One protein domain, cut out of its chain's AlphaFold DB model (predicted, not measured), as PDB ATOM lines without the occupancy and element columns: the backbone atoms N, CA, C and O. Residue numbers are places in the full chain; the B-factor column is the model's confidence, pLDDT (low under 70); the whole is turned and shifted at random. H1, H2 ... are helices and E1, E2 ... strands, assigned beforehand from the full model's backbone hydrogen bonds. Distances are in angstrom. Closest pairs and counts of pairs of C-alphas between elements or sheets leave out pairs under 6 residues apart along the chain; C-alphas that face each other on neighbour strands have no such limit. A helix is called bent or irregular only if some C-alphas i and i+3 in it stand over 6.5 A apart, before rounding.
ATOM      1  N   ARG A 111       4.423  10.324  51.061       94.38
ATOM      2  CA  ARG A 111       5.834  10.354  50.621       94.38
ATOM      3  C   ARG A 111       6.741   9.381  51.384       94.38
ATOM      4  O   ARG A 111       7.856   9.112  50.937       94.38
ATOM      5  N   LYS A 112       6.314   8.899  52.555       93.56
ATOM      6  CA  LYS A 112       7.125   8.070  53.466       93.56
ATOM      7  C   LYS A 112       6.779   6.586  53.376       93.56
ATOM      8  O   LYS A 112       7.622   5.748  53.687       93.56
ATOM      9  N   THR A 113       5.565   6.256  52.936       91.56
ATOM     10  CA  THR A 113       5.078   4.872  52.897       91.56
ATOM     11  C   THR A 113       5.298   4.230  51.521       91.56
ATOM     12  O   THR A 113       4.710   4.689  50.537       91.56
ATOM     13  N   PRO A 114       6.087   3.138  51.415       86.88
ATOM     14  CA  PRO A 114       6.237   2.394  50.165       86.88
ATOM     15  C   PRO A 114       4.886   1.988  49.563       86.88
ATOM     16  O   PRO A 114       3.979   1.567  50.278       86.88
ATOM     17  N   GLY A 115       4.742   2.128  48.244       87.56
ATOM     18  CA  GLY A 115       3.481   1.874  47.533       87.56
ATOM     19  C   GLY A 115       2.446   3.002  47.637       87.56
ATOM     20  O   GLY A 115       1.390   2.917  47.017       87.56
ATOM     21  N   ARG A 116       2.736   4.072  48.389       94.94
ATOM     22  CA  ARG A 116       1.914   5.295  48.478       94.94
ATOM     23  C   ARG A 116       2.654   6.557  48.024       94.94
ATOM     24  O   ARG A 116       2.069   7.637  48.011       94.94
ATOM     25  N   THR A 117       3.903   6.401  47.598       96.44
ATOM     26  CA  THR A 117       4.818   7.458  47.146       96.44
ATOM     27  C   THR A 117       4.596   7.871  45.692       96.44
ATOM     28  O   THR A 117       5.425   8.570  45.119       96.44
ATOM     29  N   ALA A 118       3.536   7.395  45.039       97.38
ATOM     30  CA  ALA A 118       3.282   7.666  43.633       97.38
ATOM     31  C   ALA A 118       1.786   7.706  43.318       97.38
ATOM     32  O   ALA A 118       0.960   7.145  44.039       97.38
ATOM     33  N   VAL A 119       1.451   8.383  42.224       97.94
ATOM     34  CA  VAL A 119       0.087   8.533  41.721       97.94
ATOM     35  C   VAL A 119       0.064   8.370  40.203       97.94
ATOM     36  O   VAL A 119       0.927   8.889  39.491       97.94
ATOM     37  N   ALA A 120      -0.928   7.637  39.701       98.00
ATOM     38  CA  ALA A 120      -1.176   7.504  38.269       98.00
ATOM     39  C   ALA A 120      -1.903   8.749  37.732       98.00
ATOM     40  O   ALA A 120      -2.681   9.365  38.466       98.00
ATOM     41  N   PRO A 121      -1.697   9.128  36.461       97.81
ATOM     42  CA  PRO A 121      -2.446  10.229  35.883       97.81
ATOM     43  C   PRO A 121      -3.929   9.846  35.710       97.81
ATOM     44  O   PRO A 121      -4.255   8.734  35.298       97.81
ATOM     45  N   MET A 122      -4.834  10.785  35.991       97.81
ATOM     46  CA  MET A 122      -6.292  10.640  35.834       97.81
ATOM     47  C   MET A 122      -6.745  10.726  34.367       97.81
ATOM     48  O   MET A 122      -7.853  10.316  34.026       97.81
ATOM     49  N   ALA A 123      -5.883  11.250  33.494       96.44
ATOM     50  CA  ALA A 123      -6.099  11.378  32.058       96.44
ATOM     51  C   ALA A 123      -4.806  11.055  31.292       96.44
ATOM     52  O   ALA A 123      -3.738  10.903  31.880       96.44
ATOM     53  N   ALA A 124      -4.875  10.953  29.963       94.81
ATOM     54  CA  ALA A 124      -3.695  10.667  29.151       94.81
ATOM     55  C   ALA A 124      -2.611  11.751  29.329       94.81
ATOM     56  O   ALA A 124      -2.813  12.909  28.969       94.81
ATOM     57  N   ALA A 125      -1.443  11.353  29.832       97.06
ATOM     58  CA  ALA A 125      -0.314  12.236  30.095       97.06
ATOM     59  C   ALA A 125       0.823  11.933  29.112       97.06
ATOM     60  O   ALA A 125       1.464  10.888  29.203       97.06
ATOM     61  N   LYS A 126       1.080  12.830  28.151       96.94
ATOM     62  CA  LYS A 126       2.151  12.662  27.155       96.94
ATOM     63  C   LYS A 126       3.128  13.830  27.169       96.94
ATOM     64  O   LYS A 126       2.715  14.981  27.259       96.94
ATOM     65  N   VAL A 127       4.413  13.518  27.021       96.44
ATOM     66  CA  VAL A 127       5.518  14.486  26.989       96.44
ATOM     67  C   VAL A 127       6.508  14.077  25.910       96.44
ATOM     68  O   VAL A 127       7.077  12.991  25.987       96.44
ATOM     69  N   TYR A 128       6.696  14.911  24.881       95.69
ATOM     70  CA  TYR A 128       7.566  14.601  23.734       95.69
ATOM     71  C   TYR A 128       7.311  13.207  23.118       95.69
ATOM     72  O   TYR A 128       8.231  12.508  22.707       95.69
ATOM     73  N   GLY A 129       6.047  12.771  23.098       95.25
ATOM     74  CA  GLY A 129       5.649  11.446  22.608       95.25
ATOM     75  C   GLY A 129       5.825  10.289  23.603       95.25
ATOM     76  O   GLY A 129       5.329   9.197  23.335       95.25
ATOM     77  N   LEU A 130       6.449  10.512  24.764       97.50
ATOM     78  CA  LEU A 130       6.497   9.544  25.862       97.50
ATOM     79  C   LEU A 130       5.193   9.594  26.660       97.50
ATOM     80  O   LEU A 130       4.743  10.671  27.045       97.50
ATOM     81  N   MET A 131       4.601   8.433  26.937       97.94
ATOM     82  CA  MET A 131       3.499   8.331  27.896       97.94
ATOM     83  C   MET A 131       4.063   8.389  29.316       97.94
ATOM     84  O   MET A 131       5.010   7.662  29.618       97.94
ATOM     85  N   LEU A 132       3.483   9.205  30.190       98.25
ATOM     86  CA  LEU A 132       3.761   9.146  31.621       98.25
ATOM     87  C   LEU A 132       2.789   8.155  32.265       98.25
ATOM     88  O   LEU A 132       1.583   8.238  32.045       98.25
ATOM     89  N   SER A 133       3.315   7.208  33.037       97.88
ATOM     90  CA  SER A 133       2.520   6.247  33.809       97.88
ATOM     91  C   SER A 133       2.248   6.716  35.234       97.88
ATOM     92  O   SER A 133       1.341   6.192  35.870       97.88
ATOM     93  N   GLY A 134       2.994   7.703  35.731       97.81
ATOM     94  CA  GLY A 134       2.833   8.202  37.088       97.81
ATOM     95  C   GLY A 134       3.727   9.391  37.415       97.81
ATOM     96  O   GLY A 134       4.664   9.717  36.683       97.81
ATOM     97  N   TYR A 135       3.408  10.027  38.534       98.44
ATOM     98  CA  TYR A 135       4.269  10.953  39.258       98.44
ATOM     99  C   TYR A 135       4.647  10.300  40.585       98.44
ATOM    100  O   TYR A 135       3.789   9.706  41.237       98.44
ATOM    101  N   TYR A 136       5.913  10.392  40.975       98.12
ATOM    102  CA  TYR A 136       6.395   9.872  42.247       98.12
ATOM    103  C   TYR A 136       7.029  10.980  43.075       98.12
ATOM    104  O   TYR A 136       7.668  11.893  42.548       98.12
ATOM    105  N   GLU A 137       6.905  10.830  44.385       96.56
ATOM    106  CA  GLU A 137       7.573  11.639  45.381       96.56
ATOM    107  C   GLU A 137       7.839  10.806  46.639       96.56
ATOM    108  O   GLU A 137       6.941  10.222  47.239       96.56
ATOM    109  N   GLU A 138       9.107  10.736  47.025       95.06
ATOM    110  CA  GLU A 138       9.617   9.915  48.113       95.06
ATOM    111  C   GLU A 138      10.420  10.783  49.079       95.06
ATOM    112  O   GLU A 138      11.260  11.582  48.659       95.06
ATOM    113  N   SER A 139      10.252  10.537  50.371       93.12
ATOM    114  CA  SER A 139      11.092  11.080  51.434       93.12
ATOM    115  C   SER A 139      11.546   9.952  52.352       93.12
ATOM    116  O   SER A 139      10.747   9.102  52.744       93.12
ATOM    117  N   THR A 140      12.824   9.942  52.719       91.44
ATOM    118  CA  THR A 140      13.373   9.018  53.714       91.44
ATOM    119  C   THR A 140      13.923   9.820  54.877       91.44
ATOM    120  O   THR A 140      14.829  10.633  54.695       91.44
ATOM    121  N   GLU A 141      13.400   9.552  56.067       90.06
ATOM    122  CA  GLU A 141      13.871  10.128  57.322       90.06
ATOM    123  C   GLU A 141      14.557   9.051  58.162       90.06
ATOM    124  O   GLU A 141      14.098   7.910  58.229       90.06
ATOM    125  N   ILE A 142      15.660   9.418  58.809       85.75
ATOM    126  CA  ILE A 142      16.356   8.576  59.788       85.75
ATOM    127  C   ILE A 142      16.471   9.399  61.067       85.75
ATOM    128  O   ILE A 142      16.989  10.512  61.031       85.75
ATOM    129  N   ASN A 143      15.966   8.868  62.184       86.75
ATOM    130  CA  ASN A 143      15.927   9.550  63.487       86.75
ATOM    131  C   ASN A 143      15.276  10.950  63.442       86.75
ATOM    132  O   ASN A 143      15.709  11.857  64.143       86.75
ATOM    133  N   GLY A 144      14.248  11.127  62.606       84.31
ATOM    134  CA  GLY A 144      13.542  12.404  62.445       84.31
ATOM    135  C   GLY A 144      14.231  13.418  61.526       84.31
ATOM    136  O   GLY A 144      13.678  14.486  61.308       84.31
ATOM    137  N   THR A 145      15.393  13.095  60.953       84.19
ATOM    138  CA  THR A 145      16.098  13.967  60.002       84.19
ATOM    139  C   THR A 145      15.892  13.482  58.571       84.19
ATOM    140  O   THR A 145      16.129  12.304  58.279       84.19
ATOM    141  N   LEU A 146      15.514  14.383  57.658       86.31
ATOM    142  CA  LEU A 146      15.387  14.092  56.228       86.31
ATOM    143  C   LEU A 146      16.757  13.742  55.620       86.31
ATOM    144  O   LEU A 146      17.673  14.559  55.604       86.31
ATOM    145  N   GLN A 147      16.895  12.521  55.099       86.50
ATOM    146  CA  GLN A 147      18.147  11.997  54.525       86.50
ATOM    147  C   GLN A 147      18.130  11.914  52.999       86.50
ATOM    148  O   GLN A 147      19.177  11.950  52.346       86.50
ATOM    149  N   LYS A 148      16.938  11.720  52.429       90.25
ATOM    150  CA  LYS A 148      16.730  11.606  50.988       90.25
ATOM    151  C   LYS A 148      15.367  12.171  50.635       90.25
ATOM    152  O   LYS A 148      14.374  11.839  51.274       90.25
ATOM    153  N   MET A 149      15.328  12.908  49.537       93.31
ATOM    154  CA  MET A 149      14.104  13.267  48.829       93.31
ATOM    155  C   MET A 149      14.270  12.907  47.355       93.31
ATOM    156  O   MET A 149      15.348  13.082  46.780       93.31
ATOM    157  N   ALA A 150      13.233  12.353  46.743       95.56
ATOM    158  CA  ALA A 150      13.230  12.047  45.322       95.56
ATOM    159  C   ALA A 150      11.870  12.354  44.715       95.56
ATOM    160  O   ALA A 150      10.852  12.077  45.333       95.56
ATOM    161  N   TRP A 151      11.846  12.904  43.508       97.94
ATOM    162  CA  TRP A 151      10.600  13.242  42.828       97.94
ATOM    163  C   TRP A 151      10.763  13.205  41.318       97.94
ATOM    164  O   TRP A 151      11.852  13.448  40.793       97.94
ATOM    165  N   GLY A 152       9.678  12.928  40.609       98.25
ATOM    166  CA  GLY A 152       9.683  12.928  39.155       98.25
ATOM    167  C   GLY A 152       8.542  12.124  38.562       98.25
ATOM    168  O   GLY A 152       7.502  11.940  39.181       98.25
ATOM    169  N   PHE A 153       8.745  11.642  37.343       98.56
ATOM    170  CA  PHE A 153       7.734  10.910  36.590       98.56
ATOM    171  C   PHE A 153       8.197   9.497  36.269       98.56
ATOM    172  O   PHE A 153       9.393   9.225  36.138       98.56
ATOM    173  N   THR A 154       7.241   8.598  36.092       98.38
ATOM    174  CA  THR A 154       7.470   7.262  35.549       98.38
ATOM    175  C   THR A 154       6.905   7.163  34.140       98.38
ATOM    176  O   THR A 154       5.950   7.850  33.776       98.38
ATOM    177  N   THR A 155       7.497   6.302  33.325       98.38
ATOM    178  CA  THR A 155       7.060   6.006  31.960       98.38
ATOM    179  C   THR A 155       7.285   4.524  31.666       98.38
ATOM    180  O   THR A 155       8.299   3.980  32.099       98.38
ATOM    181  N   PRO A 156       6.398   3.853  30.911       97.94
ATOM    182  CA  PRO A 156       6.610   2.460  30.522       97.94
ATOM    183  C   PRO A 156       7.758   2.289  29.511       97.94
ATOM    184  O   PRO A 156       8.175   1.167  29.242       97.94
ATOM    185  N   ALA A 157       8.265   3.383  28.930       98.00
ATOM    186  CA  ALA A 157       9.401   3.361  28.016       98.00
ATOM    187  C   ALA A 157      10.701   2.903  28.706       98.00
ATOM    188  O   ALA A 157      10.887   3.076  29.913       98.00
ATOM    189  N   GLY A 158      11.632   2.349  27.922       97.25
ATOM    190  CA  GLY A 158      12.961   1.956  28.401       97.25
ATOM    191  C   GLY A 158      13.909   3.148  28.580       97.25
ATOM    192  O   GLY A 158      13.791   4.151  27.875       97.25
ATOM    193  N   ALA A 159      14.884   3.029  29.486       96.69
ATOM    194  CA  ALA A 159      15.752   4.141  29.892       96.69
ATOM    195  C   ALA A 159      16.513   4.787  28.719       96.69
ATOM    196  O   ALA A 159      16.568   6.012  28.628       96.69
ATOM    197  N   ASP A 160      17.022   3.983  27.780       96.31
ATOM    198  CA  ASP A 160      17.735   4.472  26.591       96.31
ATOM    199  C   ASP A 160      16.827   5.332  25.689       96.31
ATOM    200  O   ASP A 160      17.243   6.380  25.186       96.31
ATOM    201  N   GLN A 161      15.562   4.929  25.520       97.38
ATOM    202  CA  GLN A 161      14.573   5.692  24.756       97.38
ATOM    203  C   GLN A 161      14.254   7.017  25.452       97.38
ATOM    204  O   GLN A 161      14.237   8.065  24.807       97.38
ATOM    205  N   VAL A 162      14.038   6.979  26.770       97.75
ATOM    206  CA  VAL A 162      13.744   8.172  27.576       97.75
ATOM    207  C   VAL A 162      14.906   9.162  27.521       97.75
ATOM    208  O   VAL A 162      14.693  10.341  27.238       97.75
ATOM    209  N   ALA A 163      16.138   8.686  27.717       96.81
ATOM    210  CA  ALA A 163      17.341   9.511  27.649       96.81
ATOM    211  C   ALA A 163      17.522  10.152  26.265       96.81
ATOM    212  O   ALA A 163      17.867  11.331  26.178       96.81
ATOM    213  N   SER A 164      17.243   9.408  25.190       96.31
ATOM    214  CA  SER A 164      17.314   9.925  23.821       96.31
ATOM    215  C   SER A 164      16.279  11.024  23.560       96.31
ATOM    216  O   SER A 164      16.642  12.139  23.174       96.31
ATOM    217  N   VAL A 165      14.998  10.752  23.838       97.12
ATOM    218  CA  VAL A 165      13.897  11.693  23.574       97.12
ATOM    219  C   VAL A 165      14.043  12.966  24.407       97.12
ATOM    220  O   VAL A 165      14.027  14.072  23.861       97.12
ATOM    221  N   LEU A 166      14.246  12.833  25.720       96.44
ATOM    222  CA  LEU A 166      14.390  13.996  26.596       96.44
ATOM    223  C   LEU A 166      15.702  14.744  26.334       96.44
ATOM    224  O   LEU A 166      15.727  15.971  26.404       96.44
ATOM    225  N   GLY A 167      16.783  14.040  25.988       94.94
ATOM    226  CA  GLY A 167      18.066  14.650  25.641       94.94
ATOM    227  C   GLY A 167      18.031  15.470  24.347       94.94
ATOM    228  O   GLY A 167      18.765  16.454  24.232       94.94
ATOM    229  N   ALA A 168      17.165  15.111  23.395       94.12
ATOM    230  CA  ALA A 168      16.938  15.894  22.183       94.12
ATOM    231  C   ALA A 168      16.144  17.184  22.457       94.12
ATOM    232  O   ALA A 168      16.432  18.218  21.857       94.12
ATOM    233  N   ALA A 169      15.179  17.133  23.381       91.62
ATOM    234  CA  ALA A 169      14.271  18.245  23.662       91.62
ATOM    235  C   ALA A 169      14.784  19.218  24.741       91.62
ATOM    236  O   ALA A 169      14.534  20.421  24.674       91.62
ATOM    237  N   ILE A 170      15.505  18.718  25.750       92.00
ATOM    238  CA  ILE A 170      15.831  19.472  26.964       92.00
ATOM    239  C   ILE A 170      17.353  19.472  27.206       92.00
ATOM    240  O   ILE A 170      17.951  18.430  27.500       92.00
ATOM    241  N   PRO A 171      18.011  20.652  27.201       88.50
ATOM    242  CA  PRO A 171      19.466  20.760  27.355       88.50
ATOM    243  C   PRO A 171      20.035  20.141  28.634       88.50
ATOM    244  O   PRO A 171      21.201  19.753  28.665       88.50
ATOM    245  N   ASN A 172      19.242  20.095  29.703       83.81
ATOM    246  CA  ASN A 172      19.636  19.526  30.986       83.81
ATOM    247  C   ASN A 172      19.653  17.993  30.967       83.81
ATOM    248  O   ASN A 172      20.563  17.407  31.553       83.81
ATOM    249  N   PHE A 173      18.726  17.364  30.241       87.62
ATOM    250  CA  PHE A 173      18.727  15.922  30.012       87.62
ATOM    251  C   PHE A 173      19.834  15.501  29.043       87.62
ATOM    252  O   PHE A 173      20.432  14.458  29.242       87.62
ATOM    253  N   LYS A 174      20.243  16.350  28.090       85.75
ATOM    254  CA  LYS A 174      21.425  16.085  27.239       85.75
ATOM    255  C   LYS A 174      22.737  15.920  28.027       85.75
ATOM    256  O   LYS A 174      23.732  15.434  27.496       85.75
ATOM    257  N   ARG A 175      22.778  16.384  29.279       88.50
ATOM    258  CA  ARG A 175      23.973  16.371  30.139       88.50
ATOM    259  C   ARG A 175      24.041  15.160  31.065       88.50
ATOM    260  O   ARG A 175      24.928  15.133  31.916       88.50
ATOM    261  N   VAL A 176      23.129  14.204  30.946       91.25
ATOM    262  CA  VAL A 176      23.262  12.942  31.673       91.25
ATOM    263  C   VAL A 176      24.364  12.083  31.044       91.25
ATOM    264  O   VAL A 176      24.624  12.169  29.843       91.25
ATOM    265  N   SER A 177      25.012  11.262  31.859       90.69
ATOM    266  CA  SER A 177      26.005  10.273  31.444       90.69
ATOM    267  C   SER A 177      25.476   8.878  31.750       90.69
ATOM    268  O   SER A 177      24.893   8.676  32.812       90.69
ATOM    269  N   LYS A 178      25.679   7.923  30.837       92.12
ATOM    270  CA  LYS A 178      25.317   6.520  31.067       92.12
ATOM    271  C   LYS A 178      26.338   5.870  32.002       92.12
ATOM    272  O   LYS A 178      27.533   5.891  31.718       92.12
ATOM    273  N   GLU A 179      25.860   5.298  33.093       87.62
ATOM    274  CA  GLU A 179      26.636   4.492  34.030       87.62
ATOM    275  C   GLU A 179      26.697   3.026  33.580       87.62
ATOM    276  O   GLU A 179      25.893   2.568  32.766       87.62
ATOM    277  N   VAL A 180      27.625   2.257  34.159       83.00
ATOM    278  CA  VAL A 180      27.779   0.813  33.884       83.00
ATOM    279  C   VAL A 180      26.498   0.033  34.205       83.00
ATOM    280  O   VAL A 180      26.180  -0.942  33.532       83.00
ATOM    281  N   SER A 181      25.724   0.498  35.191       84.25
ATOM    282  CA  SER A 181      24.431  -0.072  35.588       84.25
ATOM    283  C   SER A 181      23.315   0.113  34.549       84.25
ATOM    284  O   SER A 181      22.223  -0.417  34.732       84.25
ATOM    285  N   GLY A 182      23.549   0.892  33.484       87.19
ATOM    286  CA  GLY A 182      22.526   1.288  32.513       87.19
ATOM    287  C   GLY A 182      21.692   2.501  32.942       87.19
ATOM    288  O   GLY A 182      20.842   2.952  32.179       87.19
ATOM    289  N   THR A 183      21.957   3.054  34.126       92.38
ATOM    290  CA  THR A 183      21.339   4.292  34.617       92.38
ATOM    291  C   THR A 183      21.963   5.508  33.942       92.38
ATOM    292  O   THR A 183      23.164   5.518  33.681       92.38
ATOM    293  N   TYR A 184      21.183   6.556  33.685       95.50
ATOM    294  CA  TYR A 184      21.719   7.837  33.230       95.50
ATOM    295  C   TYR A 184      21.649   8.874  34.343       95.50
ATOM    296  O   TYR A 184      20.572   9.113  34.891       95.50
ATOM    297  N   THR A 185      22.768   9.532  34.643       93.81
ATOM    298  CA  THR A 185      22.844  10.507  35.736       93.81
ATOM    299  C   THR A 185      23.474  11.826  35.314       93.81
ATOM    300  O   THR A 185      24.424  11.887  34.531       93.81
ATOM    301  N   ARG A 186      22.953  12.929  35.855       93.94
ATOM    302  CA  ARG A 186      23.651  14.215  35.919       93.94
ATOM    303  C   ARG A 186      23.723  14.638  37.375       93.94
ATOM    304  O   ARG A 186      22.709  15.016  37.956       93.94
ATOM    305  N   MET A 187      24.933  14.624  37.910       90.25
ATOM    306  CA  MET A 187      25.192  14.909  39.314       90.25
ATOM    307  C   MET A 187      25.656  16.345  39.511       90.25
ATOM    308  O   MET A 187      26.442  16.881  38.719       90.25
ATOM    309  N   GLU A 188      25.182  16.952  40.588       91.31
ATOM    310  CA  GLU A 188      25.575  18.270  41.057       91.31
ATOM    311  C   GLU A 188      25.854  18.200  42.558       91.31
ATOM    312  O   GLU A 188      25.135  17.543  43.311       91.31
ATOM    313  N   ILE A 189      26.910  18.881  42.983       89.62
ATOM    314  CA  ILE A 189      27.272  19.022  44.391       89.62
ATOM    315  C   ILE A 189      27.130  20.482  44.800       89.62
ATOM    316  O   ILE A 189      27.340  21.387  43.984       89.62
ATOM    317  N   PHE A 190      26.752  20.702  46.054       87.00
ATOM    318  CA  PHE A 190      26.731  22.024  46.656       87.00
ATOM    319  C   PHE A 190      28.018  22.237  47.450       87.00
ATOM    320  O   PHE A 190      28.243  21.600  48.483       87.00
ATOM    321  N   ASP A 191      28.854  23.147  46.964       82.25
ATOM    322  CA  ASP A 191      30.007  23.669  47.690       82.25
ATOM    323  C   ASP A 191      30.146  25.173  47.415       82.25
ATOM    324  O   ASP A 191      29.520  25.708  46.500       82.25
ATOM    325  N   ARG A 192      30.920  25.880  48.249       77.75
ATOM    326  CA  ARG A 192      31.298  27.293  48.018       77.75
ATOM    327  C   ARG A 192      30.118  28.228  47.682       77.75
ATOM    328  O   ARG A 192      30.288  29.201  46.953       77.75
ATOM    329  N   GLY A 193      28.933  27.939  48.225       78.81
ATOM    330  CA  GLY A 193      27.722  28.741  48.040       78.81
ATOM    331  C   GLY A 193      26.923  28.462  46.762       78.81
ATOM    332  O   GLY A 193      26.091  29.293  46.404       78.81
ATOM    333  N   GLY A 194      27.137  27.341  46.060       83.56
ATOM    334  CA  GLY A 194      26.317  27.023  44.890       83.56
ATOM    335  C   GLY A 194      26.385  25.585  44.378       83.56
ATOM    336  O   GLY A 194      27.318  24.826  44.641       83.56
ATOM    337  N   TRP A 195      25.379  25.233  43.576       87.62
ATOM    338  CA  TRP A 195      25.317  23.963  42.856       87.62
ATOM    339  C   TRP A 195      26.234  23.980  41.635       87.62
ATOM    340  O   TRP A 195      26.159  24.880  40.790       87.62
ATOM    341  N   HIS A 196      27.061  22.949  41.483       87.00
ATOM    342  CA  HIS A 196      27.845  22.764  40.269       87.00
ATOM    343  C   HIS A 196      27.936  21.296  39.858       87.00
ATOM    344  O   HIS A 196      27.987  20.379  40.674       87.00
ATOM    345  N   ARG A 197      27.950  21.077  38.541       88.62
ATOM    346  CA  ARG A 197      28.006  19.741  37.946       88.62
ATOM    347  C   ARG A 197      29.363  19.091  38.189       88.62
ATOM    348  O   ARG A 197      30.397  19.718  37.970       88.62
ATOM    349  N   THR A 198      29.343  17.798  38.491       86.62
ATOM    350  CA  THR A 198      30.539  16.958  38.570       86.62
ATOM    351  C   THR A 198      30.331  15.626  37.848       86.62
ATOM    352  O   THR A 198      29.206  15.168  37.662       86.62
ATOM    353  N   SER A 199      31.428  15.018  37.399       81.50
ATOM    354  CA  SER A 199      31.484  13.630  36.917       81.50
ATOM    355  C   SER A 199      32.371  12.744  37.797       81.50
ATOM    356  O   SER A 199      32.559  11.569  37.498       81.50
ATOM    357  N   ARG A 200      32.951  13.304  38.867       79.25
ATOM    358  CA  ARG A 200      33.907  12.633  39.757       79.25
ATOM    359  C   ARG A 200      33.238  12.273  41.074       79.25
ATOM    360  O   ARG A 200      33.615  12.783  42.122       79.25
ATOM    361  N   PHE A 201      32.210  11.441  41.010       72.81
ATOM    362  CA  PHE A 201      31.379  11.170  42.174       72.81
ATOM    363  C   PHE A 201      32.167  10.613  43.364       72.81
ATOM    364  O   PHE A 201      32.116  11.182  44.453       72.81
ATOM    365  N   ASP A 202      32.974   9.579  43.122       74.06
ATOM    366  CA  ASP A 202      33.775   8.924  44.162       74.06
ATOM    367  C   ASP A 202      34.780   9.870  44.820       74.06
ATOM    368  O   ASP A 202      35.158   9.673  45.968       74.06
ATOM    369  N   HIS A 203      35.192  10.920  44.107       77.56
ATOM    370  CA  HIS A 203      36.079  11.928  44.662       77.56
ATOM    371  C   HIS A 203      35.366  12.790  45.704       77.56
ATOM    372  O   HIS A 203      35.938  13.038  46.757       77.56
ATOM    373  N   TYR A 204      34.148  13.258  45.411       75.69
ATOM    374  CA  TYR A 204      33.425  14.226  46.247       75.69
ATOM    375  C   TYR A 204      32.582  13.587  47.350       75.69
ATOM    376  O   TYR A 204      32.229  14.252  48.325       75.69
ATOM    377  N   ARG A 205      32.262  12.300  47.218       69.50
ATOM    378  CA  ARG A 205      31.530  11.553  48.238       69.50
ATOM    379  C   ARG A 205      32.277  11.615  49.579       69.50
ATOM    380  O   ARG A 205      33.470  11.342  49.640       69.50
ATOM    381  N   ALA A 206      31.550  11.948  50.648       66.00
ATOM    382  CA  ALA A 206      32.056  12.049  52.022       66.00
ATOM    383  C   ALA A 206      33.158  13.103  52.268       66.00
ATOM    384  O   ALA A 206      33.774  13.102  53.335       66.00
ATOM    385  N   GLN A 207      33.397  14.029  51.332       78.31
ATOM    386  CA  GLN A 207      34.256  15.179  51.608       78.31
ATOM    387  C   GLN A 207      33.547  16.160  52.566       78.31
ATOM    388  O   GLN A 207      32.386  16.497  52.334       78.31
ATOM    389  N   PRO A 208      34.229  16.672  53.608       73.19
ATOM    390  CA  PRO A 208      33.601  17.483  54.657       73.19
ATOM    391  C   PRO A 208      33.091  18.849  54.172       73.19
ATOM    392  O   PRO A 208      32.252  19.461  54.821       73.19
ATOM    393  N   ASN A 209      33.592  19.344  53.039       78.38
ATOM    394  CA  ASN A 209      33.177  20.607  52.425       78.38
ATOM    395  C   ASN A 209      32.005  20.463  51.442       78.38
ATOM    396  O   ASN A 209      31.593  21.466  50.857       78.38
ATOM    397  N   ILE A 210      31.505  19.244  51.220       82.06
ATOM    398  CA  ILE A 210      30.351  18.991  50.358       82.06
ATOM    399  C   ILE A 210      29.103  18.968  51.226       82.06
ATOM    400  O   ILE A 210      28.902  18.069  52.038       82.06
ATOM    401  N   LEU A 211      28.279  19.993  51.041       80.56
ATOM    402  CA  LEU A 211      27.105  20.249  51.869       80.56
ATOM    403  C   LEU A 211      25.884  19.466  51.363       80.56
ATOM    404  O   LEU A 211      25.049  19.025  52.145       80.56
ATOM    405  N   GLY A 212      25.801  19.213  50.054       85.31
ATOM    406  CA  GLY A 212      24.702  18.454  49.463       85.31
ATOM    407  C   GLY A 212      25.038  17.832  48.117       85.31
ATOM    408  O   GLY A 212      25.919  18.302  47.394       85.31
ATOM    409  N   GLU A 213      24.294  16.786  47.772       88.81
ATOM    410  CA  GLU A 213      24.326  16.129  46.470       88.81
ATOM    411  C   GLU A 213      22.911  16.089  45.896       88.81
ATOM    412  O   GLU A 213      21.975  15.633  46.559       88.81
ATOM    413  N   ARG A 214      22.763  16.510  44.638       91.81
ATOM    414  CA  ARG A 214      21.544  16.281  43.867       91.81
ATOM    415  C   ARG A 214      21.871  15.671  42.515       91.81
ATOM    416  O   ARG A 214      22.835  16.050  41.850       91.81
ATOM    417  N   THR A 215      21.020  14.759  42.081       92.75
ATOM    418  CA  THR A 215      21.212  13.993  40.858       92.75
ATOM    419  C   THR A 215      19.916  13.960  40.072       92.75
ATOM    420  O   THR A 215      18.885  13.530  40.580       92.75
ATOM    421  N   LEU A 216      19.979  14.389  38.813       96.44
ATOM    422  CA  LEU A 216      18.960  14.069  37.820       96.44
ATOM    423  C   LEU A 216      19.237  12.649  37.320       96.44
ATOM    424  O   LEU A 216      20.330  12.391  36.815       96.44
ATOM    425  N   VAL A 217      18.272  11.749  37.463       96.12
ATOM    426  CA  VAL A 217      18.401  10.323  37.158       96.12
ATOM    427  C   VAL A 217      17.352   9.876  36.139       96.12
ATOM    428  O   VAL A 217      16.207  10.331  36.167       96.12
ATOM    429  N   ILE A 218      17.754   8.978  35.242       97.81
ATOM    430  CA  ILE A 218      16.878   8.156  34.401       97.81
ATOM    431  C   ILE A 218      17.284   6.704  34.658       97.81
ATOM    432  O   ILE A 218      18.352   6.270  34.224       97.81
ATOM    433  N   GLU A 219      16.459   5.968  35.395       97.12
ATOM    434  CA  GLU A 219      16.745   4.592  35.820       97.12
ATOM    435  C   GLU A 219      15.508   3.704  35.700       97.12
ATOM    436  O   GLU A 219      14.382   4.192  35.602       97.12
ATOM    437  N   ALA A 220      15.707   2.387  35.735       96.81
ATOM    438  CA  ALA A 220      14.594   1.450  35.797       96.81
ATOM    439  C   ALA A 220      13.751   1.705  37.058       96.81
ATOM    440  O   ALA A 220      14.279   1.846  38.166       96.81
ATOM    441  N   SER A 221      12.431   1.754  36.890       95.19
ATOM    442  CA  SER A 221      11.516   1.822  38.020       95.19
ATOM    443  C   SER A 221      11.586   0.527  38.823       95.19
ATOM    444  O   SER A 221      11.602  -0.570  38.264       95.19
ATOM    445  N   ARG A 222      11.628   0.667  40.148       91.25
ATOM    446  CA  ARG A 222      11.564  -0.453  41.097       91.25
ATOM    447  C   ARG A 222      10.163  -0.647  41.669       91.25
ATOM    448  O   ARG A 222       9.965  -1.577  42.442       91.25
ATOM    449  N   ASP A 223       9.229   0.236  41.325       91.62
ATOM    450  CA  ASP A 223       7.845   0.159  41.768       91.62
ATOM    451  C   ASP A 223       7.055  -0.754  40.813       91.62
ATOM    452  O   ASP A 223       6.909  -0.409  39.635       91.62
ATOM    453  N   PRO A 224       6.542  -1.910  41.280       91.06
ATOM    454  CA  PRO A 224       5.768  -2.822  40.443       91.06
ATOM    455  C   PRO A 224       4.487  -2.202  39.870       91.06
ATOM    456  O   PRO A 224       4.038  -2.631  38.809       91.06
ATOM    457  N   ALA A 225       3.902  -1.202  40.542       94.00
ATOM    458  CA  ALA A 225       2.712  -0.502  40.056       94.00
ATOM    459  C   ALA A 225       3.036   0.472  38.910       94.00
ATOM    460  O   ALA A 225       2.164   0.797  38.105       94.00
ATOM    461  N   PHE A 226       4.298   0.894  38.798       95.62
ATOM    462  CA  PHE A 226       4.772   1.839  37.789       95.62
ATOM    463  C   PHE A 226       5.998   1.278  37.053       95.62
ATOM    464  O   PHE A 226       7.102   1.809  37.208       95.62
ATOM    465  N   PRO A 227       5.845   0.208  36.249       95.88
ATOM    466  CA  PRO A 227       6.961  -0.423  35.554       95.88
ATOM    467  C   PRO A 227       7.559   0.484  34.467       95.88
ATOM    468  O   PRO A 227       6.919   1.420  33.982       95.88
ATOM    469  N   GLY A 228       8.786   0.159  34.049       96.75
ATOM    470  CA  GLY A 228       9.521   0.874  33.004       96.75
ATOM    471  C   GLY A 228      10.648   1.717  33.588       96.75
ATOM    472  O   GLY A 228      11.526   1.194  34.271       96.75
ATOM    473  N   THR A 229      10.630   3.017  33.323       98.25
ATOM    474  CA  THR A 229      11.679   3.967  33.705       98.25
ATOM    475  C   THR A 229      11.116   5.052  34.613       98.25
ATOM    476  O   THR A 229      10.059   5.615  34.334       98.25
ATOM    477  N   ARG A 230      11.854   5.403  35.666       97.44
ATOM    478  CA  ARG A 230      11.657   6.639  36.426       97.44
ATOM    479  C   ARG A 230      12.652   7.692  35.950       97.44
ATOM    480  O   ARG A 230      13.839   7.417  35.788       97.44
ATOM    481  N   VAL A 231      12.159   8.902  35.743       98.06
ATOM    482  CA  VAL A 231      12.951  10.088  35.436       98.06
ATOM    483  C   VAL A 231      12.680  11.134  36.500       98.06
ATOM    484  O   VAL A 231      11.530  11.470  36.768       98.06
ATOM    485  N   GLY A 232      13.720  11.643  37.143       97.56
ATOM    486  CA  GLY A 232      13.519  12.659  38.163       97.56
ATOM    487  C   GLY A 232      14.765  13.023  38.929       97.56
ATOM    488  O   GLY A 232      15.877  12.693  38.533       97.56
ATOM    489  N   CYS A 233      14.560  13.742  40.015       97.00
ATOM    490  CA  CYS A 233      15.620  14.257  40.851       97.00
ATOM    491  C   CYS A 233      15.704  13.452  42.135       97.00
ATOM    492  O   CYS A 233      14.695  13.011  42.681       97.00
ATOM    493  N   VAL A 234      16.926  13.272  42.614       94.44
ATOM    494  CA  VAL A 234      17.233  12.638  43.888       94.44
ATOM    495  C   VAL A 234      18.221  13.533  44.607       94.44
ATOM    496  O   VAL A 234      19.253  13.883  44.044       94.44
ATOM    497  N   VAL A 235      17.920  13.883  45.848       92.12
ATOM    498  CA  VAL A 235      18.807  14.648  46.724       92.12
ATOM    499  C   VAL A 235      19.129  13.764  47.912       92.12
ATOM    500  O   VAL A 235      18.246  13.069  48.428       92.12
ATOM    501  N   ARG A 236      20.403  13.729  48.295       85.44
ATOM    502  CA  ARG A 236      20.902  12.927  49.413       85.44
ATOM    503  C   ARG A 236      21.942  13.717  50.192       85.44
ATOM    504  O   ARG A 236      22.672  14.529  49.623       85.44
ATOM    505  N   GLY A 237      22.053  13.399  51.476       72.56
ATOM    506  CA  GLY A 237      23.116  13.897  52.342       72.56
ATOM    507  C   GLY A 237      22.601  14.423  53.674       72.56
ATOM    508  O   GLY A 237      21.399  14.597  53.877       72.56
ATOM    509  N   PHE A 238      23.545  14.699  54.571       66.19
ATOM    510  CA  PHE A 238      23.275  15.106  55.952       66.19
ATOM    511  C   PHE A 238      22.537  16.446  56.083       66.19
ATOM    512  O   PHE A 238      21.933  16.690  57.119       66.19
ATOM    513  N   GLN A 239      22.571  17.299  55.056       71.69
ATOM    514  CA  GLN A 239      21.930  18.620  55.058       71.69
ATOM    515  C   GLN A 239      20.794  18.716  54.036       71.69
ATOM    516  O   GLN A 239      20.486  19.802  53.555       71.69
ATOM    517  N   THR A 240      20.163  17.589  53.679       78.44
ATOM    518  CA  THR A 240      19.033  17.585  52.730       78.44
ATOM    519  C   THR A 240      17.937  18.567  53.160       78.44
ATOM    520  O   THR A 240      17.437  19.318  52.328       78.44
ATOM    521  N   GLU A 241      17.640  18.622  54.460       81.25
ATOM    522  CA  GLU A 241      16.679  19.557  55.061       81.25
ATOM    523  C   GLU A 241      17.020  21.033  54.789       81.25
ATOM    524  O   GLU A 241      16.145  21.809  54.425       81.25
ATOM    525  N   GLN A 242      18.302  21.416  54.833       83.19
ATOM    526  CA  GLN A 242      18.739  22.794  54.564       83.19
ATOM    527  C   GLN A 242      18.430  23.245  53.126       83.19
ATOM    528  O   GLN A 242      18.329  24.440  52.851       83.19
ATOM    529  N   PHE A 243      18.310  22.304  52.189       86.06
ATOM    530  CA  PHE A 243      18.033  22.625  50.794       86.06
ATOM    531  C   PHE A 243      16.544  22.612  50.451       86.06
ATOM    532  O   PHE A 243      16.214  22.990  49.326       86.06
ATOM    533  N   GLN A 244      15.655  22.220  51.370       85.56
ATOM    534  CA  GLN A 244      14.228  22.044  51.092       85.56
ATOM    535  C   GLN A 244      13.597  23.298  50.471       85.56
ATOM    536  O   GLN A 244      13.095  23.209  49.351       85.56
ATOM    537  N   ASP A 245      13.794  24.475  51.069       85.75
ATOM    538  CA  ASP A 245      13.309  25.762  50.540       85.75
ATOM    539  C   ASP A 245      13.811  26.078  49.118       85.75
ATOM    540  O   ASP A 245      13.147  26.732  48.316       85.75
ATOM    541  N   THR A 246      15.025  25.633  48.781       86.88
ATOM    542  CA  THR A 246      15.641  25.916  47.471       86.88
ATOM    543  C   THR A 246      15.266  24.898  46.402       86.88
ATOM    544  O   THR A 246      15.367  25.180  45.203       86.88
ATOM    545  N   LEU A 247      14.869  23.699  46.825       89.44
ATOM    546  CA  LEU A 247      14.626  22.569  45.944       89.44
ATOM    547  C   LEU A 247      13.141  22.321  45.740       89.44
ATOM    548  O   LEU A 247      12.736  22.071  44.609       89.44
ATOM    549  N   ARG A 248      12.363  22.354  46.822       91.69
ATOM    550  CA  ARG A 248      10.948  21.988  46.884       91.69
ATOM    551  C   ARG A 248      10.201  22.799  47.974       91.69
ATOM    552  O   ARG A 248       9.651  22.196  48.895       91.69
TER     553      ARG A 248
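Overview. This is residues 111 to 248 of the 252 residues of an uncharacterized protein of Herbaspirillum robiniae (UniProt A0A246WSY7). One twisted sheet of six strands makes a wall, with the short helix H3 over one face and H1 packing on it near the ends of E5 and E6 where residues 219 and 229 lie. The first printed stretch, residues 111 to 133, runs beside the E1 edge, and the tiny helix H2 sits near E3 and E4 at the other. The printed part has 138 residues, in the order E1 E2 H1 E3 E4 H2 E5 E6 H3; the sheet, E1 - E2 - E6 - E5 - E3 - E4, is antiparallel throughout. The class is mixed, helices and strands, and the whole is compact, with a radius of gyration of the C-alphas of 15.3 A and spans of 44 by 33 by 26 A.

Along the chain. Find C-alpha 134 at (2.833, 8.202, 37.088), where E1, residues 134 to 142, begins and runs 26.4 A. E2, residues 145 to 155, runs 30.5 A, and H1, residues 159 to 169, 15.5 A. Look next at E3, residues 184 to 191, 23.0 A, from C-alpha 184 at (21.719, 7.837, 33.230); E4 is residues 194 to 198 and H2 residues 201 to 204. E5, residues 212 to 220, runs 24.0 A and bends by 55 degrees at residue 216; E6, residues 229 to 236, runs 20.3 A and bends by 63 degrees at residue 232. H3, residues 241 to 247, ends at C-alpha 247 (14.626, 22.569, 45.944); it is irregular, with C-alphas 242 and 245 7.4 A apart.

Arrangement. Start at edge strand E1: residues 118 to 119 pair antiparallel with its residues 135 to 136. In the hairpin E1 and E2, N 138 and O 150 are 2.8 A apart, within hydrogen-bond range. Further across, look for N 151 and O 233, 3.0 A, between E2 and E6; N 215 and O 234, 2.8 A, in the hairpin E6 and E5; N 186 and O 216, 2.8 A, between E3 and E5; and N 196 and O 189, 3.0 A, in the hairpin E3 and E4. E4, H2 and E5 form a split strand-helix-strand unit, two strands running the same way with E3 between them, and its crossover is right-handed. H1 and H3 on one face of the sheet give two layers. H1 has a height over the sheet of 9.4 A; its closest C-alphas to E5 are Ala 159 and Glu 219, 6.0 A. H3 has a height of 8.2 A; its closest C-alphas to E2 are Glu 241 and Leu 146, 5.7 A. H2 only grazes the sheet. Every O i to N i+4 pair in H1 is within hydrogen-bond range; H3 has 1 of 3, beside 3 of 4 O i to N i+3 pairs, and H2 is too short for an i+4 pair.

Size, cuts and confidence. The two C-alphas farthest apart are those of Ala 123 and Pro 208, 46.1 A. The printed part has no cut, and the link H1 to E3, 14 residues, is long. Mean pLDDT of the printed part is 90.3; look for values under 70 at residues 205 to 206 and residue 238.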